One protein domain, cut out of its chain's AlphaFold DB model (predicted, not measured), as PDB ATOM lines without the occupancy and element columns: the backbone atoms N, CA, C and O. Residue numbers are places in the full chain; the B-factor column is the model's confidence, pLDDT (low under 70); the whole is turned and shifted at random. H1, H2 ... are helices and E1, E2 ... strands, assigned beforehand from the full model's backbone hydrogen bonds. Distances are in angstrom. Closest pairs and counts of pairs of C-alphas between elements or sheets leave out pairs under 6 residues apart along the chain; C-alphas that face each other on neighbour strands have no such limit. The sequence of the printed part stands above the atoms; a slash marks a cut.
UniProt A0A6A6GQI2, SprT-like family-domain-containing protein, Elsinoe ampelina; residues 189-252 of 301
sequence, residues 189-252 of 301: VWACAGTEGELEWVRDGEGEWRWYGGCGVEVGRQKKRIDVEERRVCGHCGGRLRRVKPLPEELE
ATOM      1  N   VAL A 189       6.904   1.585 -27.046       87.75
ATOM      2  CA  VAL A 189       6.753   1.051 -28.408       87.75
ATOM      3  C   VAL A 189       6.615  -0.456 -28.316       87.75
ATOM      4  O   VAL A 189       7.315  -1.097 -27.532       87.75
ATOM      5  N   TRP A 190       5.697  -1.008 -29.099       90.06
ATOM      6  CA  TRP A 190       5.433  -2.436 -29.189       90.06
ATOM      7  C   TRP A 190       5.642  -2.909 -30.621       90.06
ATOM      8  O   TRP A 190       4.973  -2.407 -31.520       90.06
ATOM      9  N   ALA A 191       6.525  -3.878 -30.831       90.81
ATOM     10  CA  ALA A 191       6.771  -4.481 -32.132       90.81
ATOM     11  C   ALA A 191       6.054  -5.830 -32.250       90.81
ATOM     12  O   ALA A 191       5.869  -6.559 -31.271       90.81
ATOM     13  N   CYS A 192       5.626  -6.171 -33.461       91.38
ATOM     14  CA  CYS A 192       5.114  -7.500 -33.748       91.38
ATOM     15  C   CYS A 192       6.234  -8.533 -33.644       91.38
ATOM     16  O   CYS A 192       7.235  -8.422 -34.335       91.38
ATOM     17  N   ALA A 193       5.995  -9.567 -32.845       90.50
ATOM     18  CA  ALA A 193       6.888 -10.694 -32.604       90.50
ATOM     19  C   ALA A 193       6.431 -11.971 -33.345       90.50
ATOM     20  O   ALA A 193       6.788 -13.090 -32.993       90.50
ATOM     21  N   GLY A 194       5.558 -11.817 -34.348       87.94
ATOM     22  CA  GLY A 194       4.995 -12.937 -35.104       87.94
ATOM     23  C   GLY A 194       4.090 -13.842 -34.263       87.94
ATOM     24  O   GLY A 194       3.698 -13.505 -33.145       87.94
ATOM     25  N   THR A 195       3.694 -14.981 -34.825       86.88
ATOM     26  CA  THR A 195       2.868 -15.981 -34.123       86.88
ATOM     27  C   THR A 195       3.636 -16.708 -33.024       86.88
ATOM     28  O   THR A 195       3.033 -17.099 -32.030       86.88
ATOM     29  N   GLU A 196       4.952 -16.843 -33.193       85.19
ATOM     30  CA  GLU A 196       5.873 -17.418 -32.203       85.19
ATOM     31  C   GLU A 196       5.963 -16.531 -30.958       85.19
ATOM     32  O   GLU A 196       5.995 -17.025 -29.836       85.19
ATOM     33  N   GLY A 197       5.845 -15.213 -31.138       86.06
ATOM     34  CA  GLY A 197       5.706 -14.273 -30.037       86.06
ATOM     35  C   GLY A 197       7.020 -13.868 -29.390       86.06
ATOM     36  O   GLY A 197       7.000 -13.351 -28.268       86.06
ATOM     37  N   GLU A 198       8.127 -14.057 -30.097       87.62
ATOM     38  CA  GLU A 198       9.476 -13.726 -29.659       87.62
ATOM     39  C   GLU A 198      10.159 -12.806 -30.679       87.62
ATOM     40  O   GLU A 198       9.847 -12.816 -31.870       87.62
ATOM     41  N   LEU A 199      11.037 -11.941 -30.174       90.38
ATOM     42  CA  LEU A 199      11.895 -11.074 -30.974       90.38
ATOM     43  C   LEU A 199      13.336 -11.465 -30.684       90.38
ATOM     44  O   LEU A 199      13.708 -11.621 -29.520       90.38
ATOM     45  N   GLU A 200      14.136 -11.589 -31.731       91.44
ATOM     46  CA  GLU A 200      15.572 -11.802 -31.614       91.44
ATOM     47  C   GLU A 200      16.256 -10.450 -31.427       91.44
ATOM     48  O   GLU A 200      16.082  -9.564 -32.258       91.44
ATOM     49  N   TRP A 201      17.037 -10.286 -30.359       91.62
ATOM     50  CA  TRP A 201      17.747  -9.042 -30.055       91.62
ATOM     51  C   TRP A 201      19.241  -9.181 -30.340       91.62
ATOM     52  O   TRP A 201      19.892 -10.101 -29.854       91.62
ATOM     53  N   VAL A 202      19.797  -8.238 -31.097       90.06
ATOM     54  CA  VAL A 202      21.196  -8.236 -31.533       90.06
ATOM     55  C   VAL A 202      21.798  -6.862 -31.264       90.06
ATOM     56  O   VAL A 202      21.192  -5.849 -31.606       90.06
ATOM     57  N   ARG A 203      23.002  -6.815 -30.684       89.94
ATOM     58  CA  ARG A 203      23.797  -5.582 -30.658       89.94
ATOM     59  C   ARG A 203      24.520  -5.406 -31.979       89.94
ATOM     60  O   ARG A 203      25.161  -6.335 -32.467       89.94
ATOM     61  N   ASP A 204      24.412  -4.223 -32.554       82.69
ATOM     62  CA  ASP A 204      25.140  -3.896 -33.766       82.69
ATOM     63  C   ASP A 204      26.622  -3.573 -33.497       82.69
ATOM     64  O   ASP A 204      27.108  -3.647 -32.367       82.69
ATOM     65  N   GLY A 205      27.356  -3.215 -34.557       79.50
ATOM     66  CA  GLY A 205      28.774  -2.855 -34.459       79.50
ATOM     67  C   GLY A 205      29.062  -1.590 -33.638       79.50
ATOM     68  O   GLY A 205      30.216  -1.365 -33.283       79.50
ATOM     69  N   GLU A 206      28.041  -0.791 -33.325       82.50
ATOM     70  CA  GLU A 206      28.115   0.428 -32.511       82.50
ATOM     71  C   GLU A 206      27.615   0.190 -31.071       82.50
ATOM     72  O   GLU A 206      27.699   1.076 -30.221       82.50
ATOM     73  N   GLY A 207      27.161  -1.031 -30.762       81.69
ATOM     74  CA  GLY A 207      26.637  -1.419 -29.456       81.69
ATOM     75  C   GLY A 207      25.156  -1.091 -29.246       81.69
ATOM     76  O   GLY A 207      24.670  -1.241 -28.124       81.69
ATOM     77  N   GLU A 208      24.437  -0.678 -30.292       81.44
ATOM     78  CA  GLU A 208      23.004  -0.386 -30.270       81.44
ATOM     79  C   GLU A 208      22.179  -1.677 -30.387       81.44
ATOM     80  O   GLU A 208      22.457  -2.546 -31.218       81.44
ATOM     81  N   TRP A 209      21.140  -1.812 -29.559       86.00
ATOM     82  CA  TRP A 209      20.213  -2.939 -29.636       86.00
ATOM     83  C   TRP A 209      19.274  -2.802 -30.836       86.00
ATOM     84  O   TRP A 209      18.525  -1.833 -30.950       86.00
ATOM     85  N   ARG A 210      19.251  -3.826 -31.687       86.31
ATOM     86  CA  ARG A 210      18.262  -4.017 -32.751       86.31
ATOM     87  C   ARG A 210      17.493  -5.304 -32.520       86.31
ATOM     88  O   ARG A 210      18.006  -6.224 -31.888       86.31
ATOM     89  N   TRP A 211      16.274  -5.370 -33.041       89.44
ATOM     90  CA  TRP A 211      15.448  -6.568 -32.972       89.44
ATOM     91  C   TRP A 211      15.029  -7.044 -34.359       89.44
ATOM     92  O   TRP A 211      14.805  -6.246 -35.269       89.44
ATOM     93  N   TYR A 212      14.890  -8.357 -34.495       86.25
ATOM     94  CA  TYR A 212      14.412  -9.038 -35.690       86.25
ATOM     95  C   TYR A 212      13.257  -9.976 -35.336       86.25
ATOM     96  O   TYR A 212      13.135 -10.453 -34.207       86.25
ATOM     97  N   GLY A 213      12.394 -10.233 -36.317       86.44
ATOM     98  CA  GLY A 213      11.226 -11.098 -36.167       86.44
ATOM     99  C   GLY A 213       9.897 -10.388 -36.433       86.44
ATOM    100  O   GLY A 213       9.824  -9.179 -36.660       86.44
ATOM    101  N   GLY A 214       8.827 -11.185 -36.448       89.81
ATOM    102  CA  GLY A 214       7.475 -10.736 -36.773       89.81
ATOM    103  C   GLY A 214       7.323 -10.099 -38.157       89.81
ATOM    104  O   GLY A 214       8.069 -10.387 -39.086       89.81
ATOM    105  N   CYS A 215       6.283  -9.274 -38.322       87.12
ATOM    106  CA  CYS A 215       5.934  -8.668 -39.616       87.12
ATOM    107  C   CYS A 215       6.419  -7.219 -39.786       87.12
ATOM    108  O   CYS A 215       6.026  -6.557 -40.743       87.12
ATOM    109  N   GLY A 216       7.213  -6.706 -38.840       83.44
ATOM    110  CA  GLY A 216       7.728  -5.331 -38.866       83.44
ATOM    111  C   GLY A 216       6.734  -4.243 -38.441       83.44
ATOM    112  O   GLY A 216       7.054  -3.064 -38.523       83.44
ATOM    113  N   VAL A 217       5.524  -4.594 -37.987       85.94
ATOM    114  CA  VAL A 217       4.570  -3.603 -37.460       85.94
ATOM    115  C   VAL A 217       4.984  -3.126 -36.073       85.94
ATOM    116  O   VAL A 217       5.195  -3.944 -35.176       85.94
ATOM    117  N   GLU A 218       4.959  -1.808 -35.882       87.62
ATOM    118  CA  GLU A 218       5.178  -1.139 -34.601       87.62
ATOM    119  C   GLU A 218       3.956  -0.336 -34.149       87.62
ATOM    120  O   GLU A 218       3.208   0.236 -34.945       87.62
ATOM    121  N   VAL A 219       3.749  -0.294 -32.835       84.81
ATOM    122  CA  VAL A 219       2.625   0.381 -32.193       84.81
ATOM    123  C   VAL A 219       3.131   1.208 -31.014       84.81
ATOM    124  O   VAL A 219       3.510   0.675 -29.973       84.81
ATOM    125  N   GLY A 220       3.085   2.530 -31.161       82.88
ATOM    126  CA  GLY A 220       3.467   3.480 -30.118       82.88
ATOM    127  C   GLY A 220       2.347   3.820 -29.123       82.88
ATOM    128  O   GLY A 220       1.165   3.877 -29.485       82.88
ATOM    129  N   ARG A 221       2.698   4.038 -27.847       79.56
ATOM    130  CA  ARG A 221       1.800   4.399 -26.734       79.56
ATOM    131  C   ARG A 221       2.466   5.358 -25.741       79.56
ATOM    132  O   ARG A 221       3.678   5.358 -25.559       79.56
ATOM    133  N   GLN A 222       1.639   6.144 -25.051       77.19
ATOM    134  CA  GLN A 222       2.072   7.055 -23.979       77.19
ATOM    135  C   GLN A 222       2.011   6.415 -22.574       77.19
ATOM    136  O   GLN A 222       2.744   6.810 -21.672       77.19
ATOM    137  N   LYS A 223       1.179   5.381 -22.378       76.81
ATOM    138  CA  LYS A 223       1.078   4.604 -21.127       76.81
ATOM    139  C   LYS A 223       1.653   3.194 -21.317       76.81
ATOM    140  O   LYS A 223       1.570   2.656 -22.419       76.81
ATOM    141  N   LYS A 224       2.201   2.605 -20.240       66.25
ATOM    142  CA  LYS A 224       2.910   1.303 -20.258       66.25
ATOM    143  C   LYS A 224       2.008   0.158 -20.697       66.25
ATOM    144  O   LYS A 224       2.443  -0.722 -21.431       66.25
ATOM    145  N   ARG A 225       0.762   0.160 -20.219       58.84
ATOM    146  CA  ARG A 225      -0.140  -0.981 -20.358       58.84
ATOM    147  C   ARG A 225      -0.759  -1.019 -21.753       58.84
ATOM    148  O   ARG A 225      -1.544  -0.153 -22.134       58.84
ATOM    149  N   ILE A 226      -0.412  -2.062 -22.485       59.72
ATOM    150  CA  ILE A 226      -1.332  -2.733 -23.392       59.72
ATOM    151  C   ILE A 226      -1.822  -3.946 -22.597       59.72
ATOM    152  O   ILE A 226      -1.010  -4.584 -21.933       59.72
ATOM    153  N   ASP A 227      -3.112  -4.268 -22.616       55.47
ATOM    154  CA  ASP A 227      -3.554  -5.590 -22.158       55.47
ATOM    155  C   ASP A 227      -3.105  -6.617 -23.209       55.47
ATOM    156  O   ASP A 227      -3.824  -6.935 -24.160       55.47
ATOM    157  N   VAL A 228      -1.836  -7.024 -23.107       54.72
ATOM    158  CA  VAL A 228      -1.168  -7.957 -24.031       54.72
ATOM    159  C   VAL A 228      -1.680  -9.378 -23.822       54.72
ATOM    160  O   VAL A 228      -1.670 -10.172 -24.758       54.72
ATOM    161  N   GLU A 229      -2.146  -9.685 -22.612       54.47
ATOM    162  CA  GLU A 229      -2.502 -11.045 -22.214       54.47
ATOM    163  C   GLU A 229      -3.829 -11.521 -22.805       54.47
ATOM    164  O   GLU A 229      -3.953 -12.714 -23.062       54.47
ATOM    165  N   GLU A 230      -4.766 -10.624 -23.147       51.28
ATOM    166  CA  GLU A 230      -6.080 -11.081 -23.622       51.28
ATOM    167  C   GLU A 230      -6.586 -10.539 -24.959       51.28
ATOM    168  O   GLU A 230      -7.478 -11.177 -25.515       51.28
ATOM    169  N   ARG A 231      -6.100  -9.421 -25.542       54.50
ATOM    170  CA  ARG A 231      -6.855  -8.877 -26.702       54.50
ATOM    171  C   ARG A 231      -6.178  -8.016 -27.756       54.50
ATOM    172  O   ARG A 231      -6.896  -7.428 -28.567       54.50
ATOM    173  N   ARG A 232      -4.847  -7.923 -27.837       64.56
ATOM    174  CA  ARG A 232      -4.217  -7.105 -28.897       64.56
ATOM    175  C   ARG A 232      -3.062  -7.814 -29.592       64.56
ATOM    176  O   ARG A 232      -1.893  -7.581 -29.310       64.56
ATOM    177  N   VAL A 233      -3.443  -8.652 -30.550       81.56
ATOM    178  CA  VAL A 233      -2.571  -9.150 -31.614       81.56
ATOM    179  C   VAL A 233      -2.239  -8.038 -32.611       81.56
ATOM    180  O   VAL A 233      -2.946  -7.034 -32.722       81.56
ATOM    181  N   CYS A 234      -1.162  -8.222 -33.363       84.12
ATOM    182  CA  CYS A 234      -0.811  -7.394 -34.501       84.12
ATOM    183  C   CYS A 234      -2.000  -7.317 -35.468       84.12
ATOM    184  O   CYS A 234      -2.441  -8.334 -35.999       84.12
ATOM    185  N   GLY A 235      -2.491  -6.107 -35.745       80.44
ATOM    186  CA  GLY A 235      -3.616  -5.901 -36.665       80.44
ATOM    187  C   GLY A 235      -3.314  -6.260 -38.126       80.44
ATOM    188  O   GLY A 235      -4.234  -6.308 -38.933       80.44
ATOM    189  N   HIS A 236      -2.045  -6.504 -38.467       81.00
ATOM    190  CA  HIS A 236      -1.632  -6.912 -39.808       81.00
ATOM    191  C   HIS A 236      -1.593  -8.435 -39.979       81.00
ATOM    192  O   HIS A 236      -2.192  -8.954 -40.913       81.00
ATOM    193  N   CYS A 237      -0.902  -9.156 -39.088       82.75
ATOM    194  CA  CYS A 237      -0.672 -10.600 -39.241       82.75
ATOM    195  C   CYS A 237      -1.288 -11.468 -38.134       82.75
ATOM    196  O   CYS A 237      -1.158 -12.685 -38.180       82.75
ATOM    197  N   GLY A 238      -1.912 -10.874 -37.112       85.81
ATOM    198  CA  GLY A 238      -2.447 -11.606 -35.959       85.81
ATOM    199  C   GLY A 238      -1.388 -12.141 -34.983       85.81
ATOM    200  O   GLY A 238      -1.742 -12.811 -34.019       85.81
ATOM    201  N   GLY A 239      -0.101 -11.845 -35.198       88.56
ATOM    202  CA  GLY A 239       0.987 -12.222 -34.290       88.56
ATOM    203  C   GLY A 239       0.944 -11.486 -32.947       88.56
ATOM    204  O   GLY A 239       0.231 -10.497 -32.790       88.56
ATOM    205  N   ARG A 240       1.728 -11.925 -31.962       89.25
ATOM    206  CA  ARG A 240       1.819 -11.254 -30.656       89.25
ATOM    207  C   ARG A 240       2.592  -9.936 -30.771       89.25
ATOM    208  O   ARG A 240       3.432  -9.769 -31.655       89.25
ATOM    209  N   LEU A 241       2.298  -8.991 -29.881       90.56
ATOM    210  CA  LEU A 241       3.039  -7.735 -29.739       90.56
ATOM    211  C   LEU A 241       3.953  -7.821 -28.508       90.56
ATOM    212  O   LEU A 241       3.501  -8.222 -27.436       90.56
ATOM    213  N   ARG A 242       5.220  -7.420 -28.647       89.69
ATOM    214  CA  ARG A 242       6.211  -7.334 -27.562       89.69
ATOM    215  C   ARG A 242       6.704  -5.904 -27.408       89.69
ATOM    216  O   ARG A 242       6.857  -5.192 -28.394       89.69
ATOM    217  N   ARG A 243       6.931  -5.472 -26.169       89.88
ATOM    218  CA  ARG A 243       7.432  -4.126 -25.879       89.88
ATOM    219  C   ARG A 243       8.904  -4.038 -26.281       89.88
ATOM    220  O   ARG A 243       9.695  -4.858 -25.835       89.88
ATOM    221  N   VAL A 244       9.250  -3.028 -27.069       90.38
ATOM    222  CA  VAL A 244      10.624  -2.722 -27.498       90.38
ATOM    223  C   VAL A 244      11.139  -1.387 -26.942       90.38
ATOM    224  O   VAL A 244      12.345  -1.205 -26.836       90.38
ATOM    225  N   LYS A 245      10.245  -0.476 -26.510       88.00
ATOM    226  CA  LYS A 245      10.589   0.748 -25.753       88.00
ATOM    227  C   LYS A 245       9.737   0.852 -24.471       88.00
ATOM    228  O   LYS A 245       8.527   0.612 -24.565       88.00
ATOM    229  N   PRO A 246      10.308   1.196 -23.296       86.75
ATOM    230  CA  PRO A 246      11.748   1.197 -23.014       86.75
ATOM    231  C   PRO A 246      12.327  -0.211 -23.195       86.75
ATOM    232  O   PRO A 246      11.558  -1.188 -23.213       86.75
ATOM    233  N   LEU A 247      13.651  -0.280 -23.362       87.44
ATOM    234  CA  LEU A 247      14.365  -1.535 -23.568       87.44
ATOM    235  C   LEU A 247      13.950  -2.540 -22.468       87.44
ATOM    236  O   LEU A 247      13.694  -2.140 -21.329       87.44
ATOM    237  N   PRO A 248      13.728  -3.819 -22.801       86.00
ATOM    238  CA  PRO A 248      13.479  -4.845 -21.793       86.00
ATOM    239  C   PRO A 248      14.598  -4.885 -20.742       86.00
ATOM    240  O   PRO A 248      15.774  -4.766 -21.081       86.00
ATOM    241  N   GLU A 249      14.226  -5.046 -19.472       84.38
ATOM    242  CA  GLU A 249      15.155  -4.973 -18.331       84.38
ATOM    243  C   GLU A 249      16.234  -6.065 -18.420       84.38
ATOM    244  O   GLU A 249      17.394  -5.832 -18.076       84.38
ATOM    245  N   GLU A 250      15.892  -7.226 -18.987       80.06
ATOM    246  CA  GLU A 250      16.818  -8.339 -19.219       80.06
ATOM    247  C   GLU A 250      17.968  -7.957 -20.173       80.06
ATOM    248  O   GLU A 250      19.045  -8.552 -20.131       80.06
ATOM    249  N   LEU A 251      17.759  -6.943 -21.020       79.31
ATOM    250  CA  LEU A 251      18.729  -6.443 -21.998       79.31
ATOM    251  C   LEU A 251      19.468  -5.180 -21.519       79.31
ATOM    252  O   LEU A 251      20.516  -4.834 -22.077       79.31
ATOM    253  N   GLU A 252      18.953  -4.501 -20.488       71.81
ATOM    254  CA  GLU A 252      19.588  -3.329 -19.869       71.81
ATOM    255  C   GLU A 252      20.806  -3.721 -19.004       71.81
ATOM    256  O   GLU A 252      21.760  -2.948 -18.911       71.81
TER     257      GLU A 252
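This is residues 189 to 252 of the 301 residues of the protein "SprT-like family-domain-containing protein" of Elsinoe ampelina (UniProt A0A6A6GQI2). There is little regular structure: a small sheet, E4, E1, E5, lies near the middle, with the hairpin E2 and E3 toward one end of the long axis and the loop of residues 222 to 240 toward the other. The printed part has 64 residues with five named strands, then one named helix, H1; under half are in named elements, mostly strand. Both sheets are antiparallel. It is compact, radius of gyration of the C-alphas 11.8 A, spanning 36 by 23 by 17 A.

Start at E1, residues 189 to 192, antiparallel to E4, residues 218 to 221, and E5, residues 241 to 245. Look for N 190 and O 219, 2.9 A, and N 191 and O 242, 2.8 A, within hydrogen-bond range. In the hairpin of E2, residues 200 to 203, and E3, residues 209 to 212, find N 202 and O 210, 2.8 A. H1, residues 249 to 252, is not on the three-strand sheet and is too short for an O i to N i+4 pair.

Find C-alpha 189 at (6.753, 1.051, -28.408), where E1 begins; E5 runs 12.0 A. H1 ends at C-alpha 252, (19.588, -3.329, -19.869).

The farthest C-alphas, Gly 205 and Glu 230, are 37.4 A apart. The printed part has no cut; E4 to E5 is a long link, with pLDDT under 70 at residues 224 to 232.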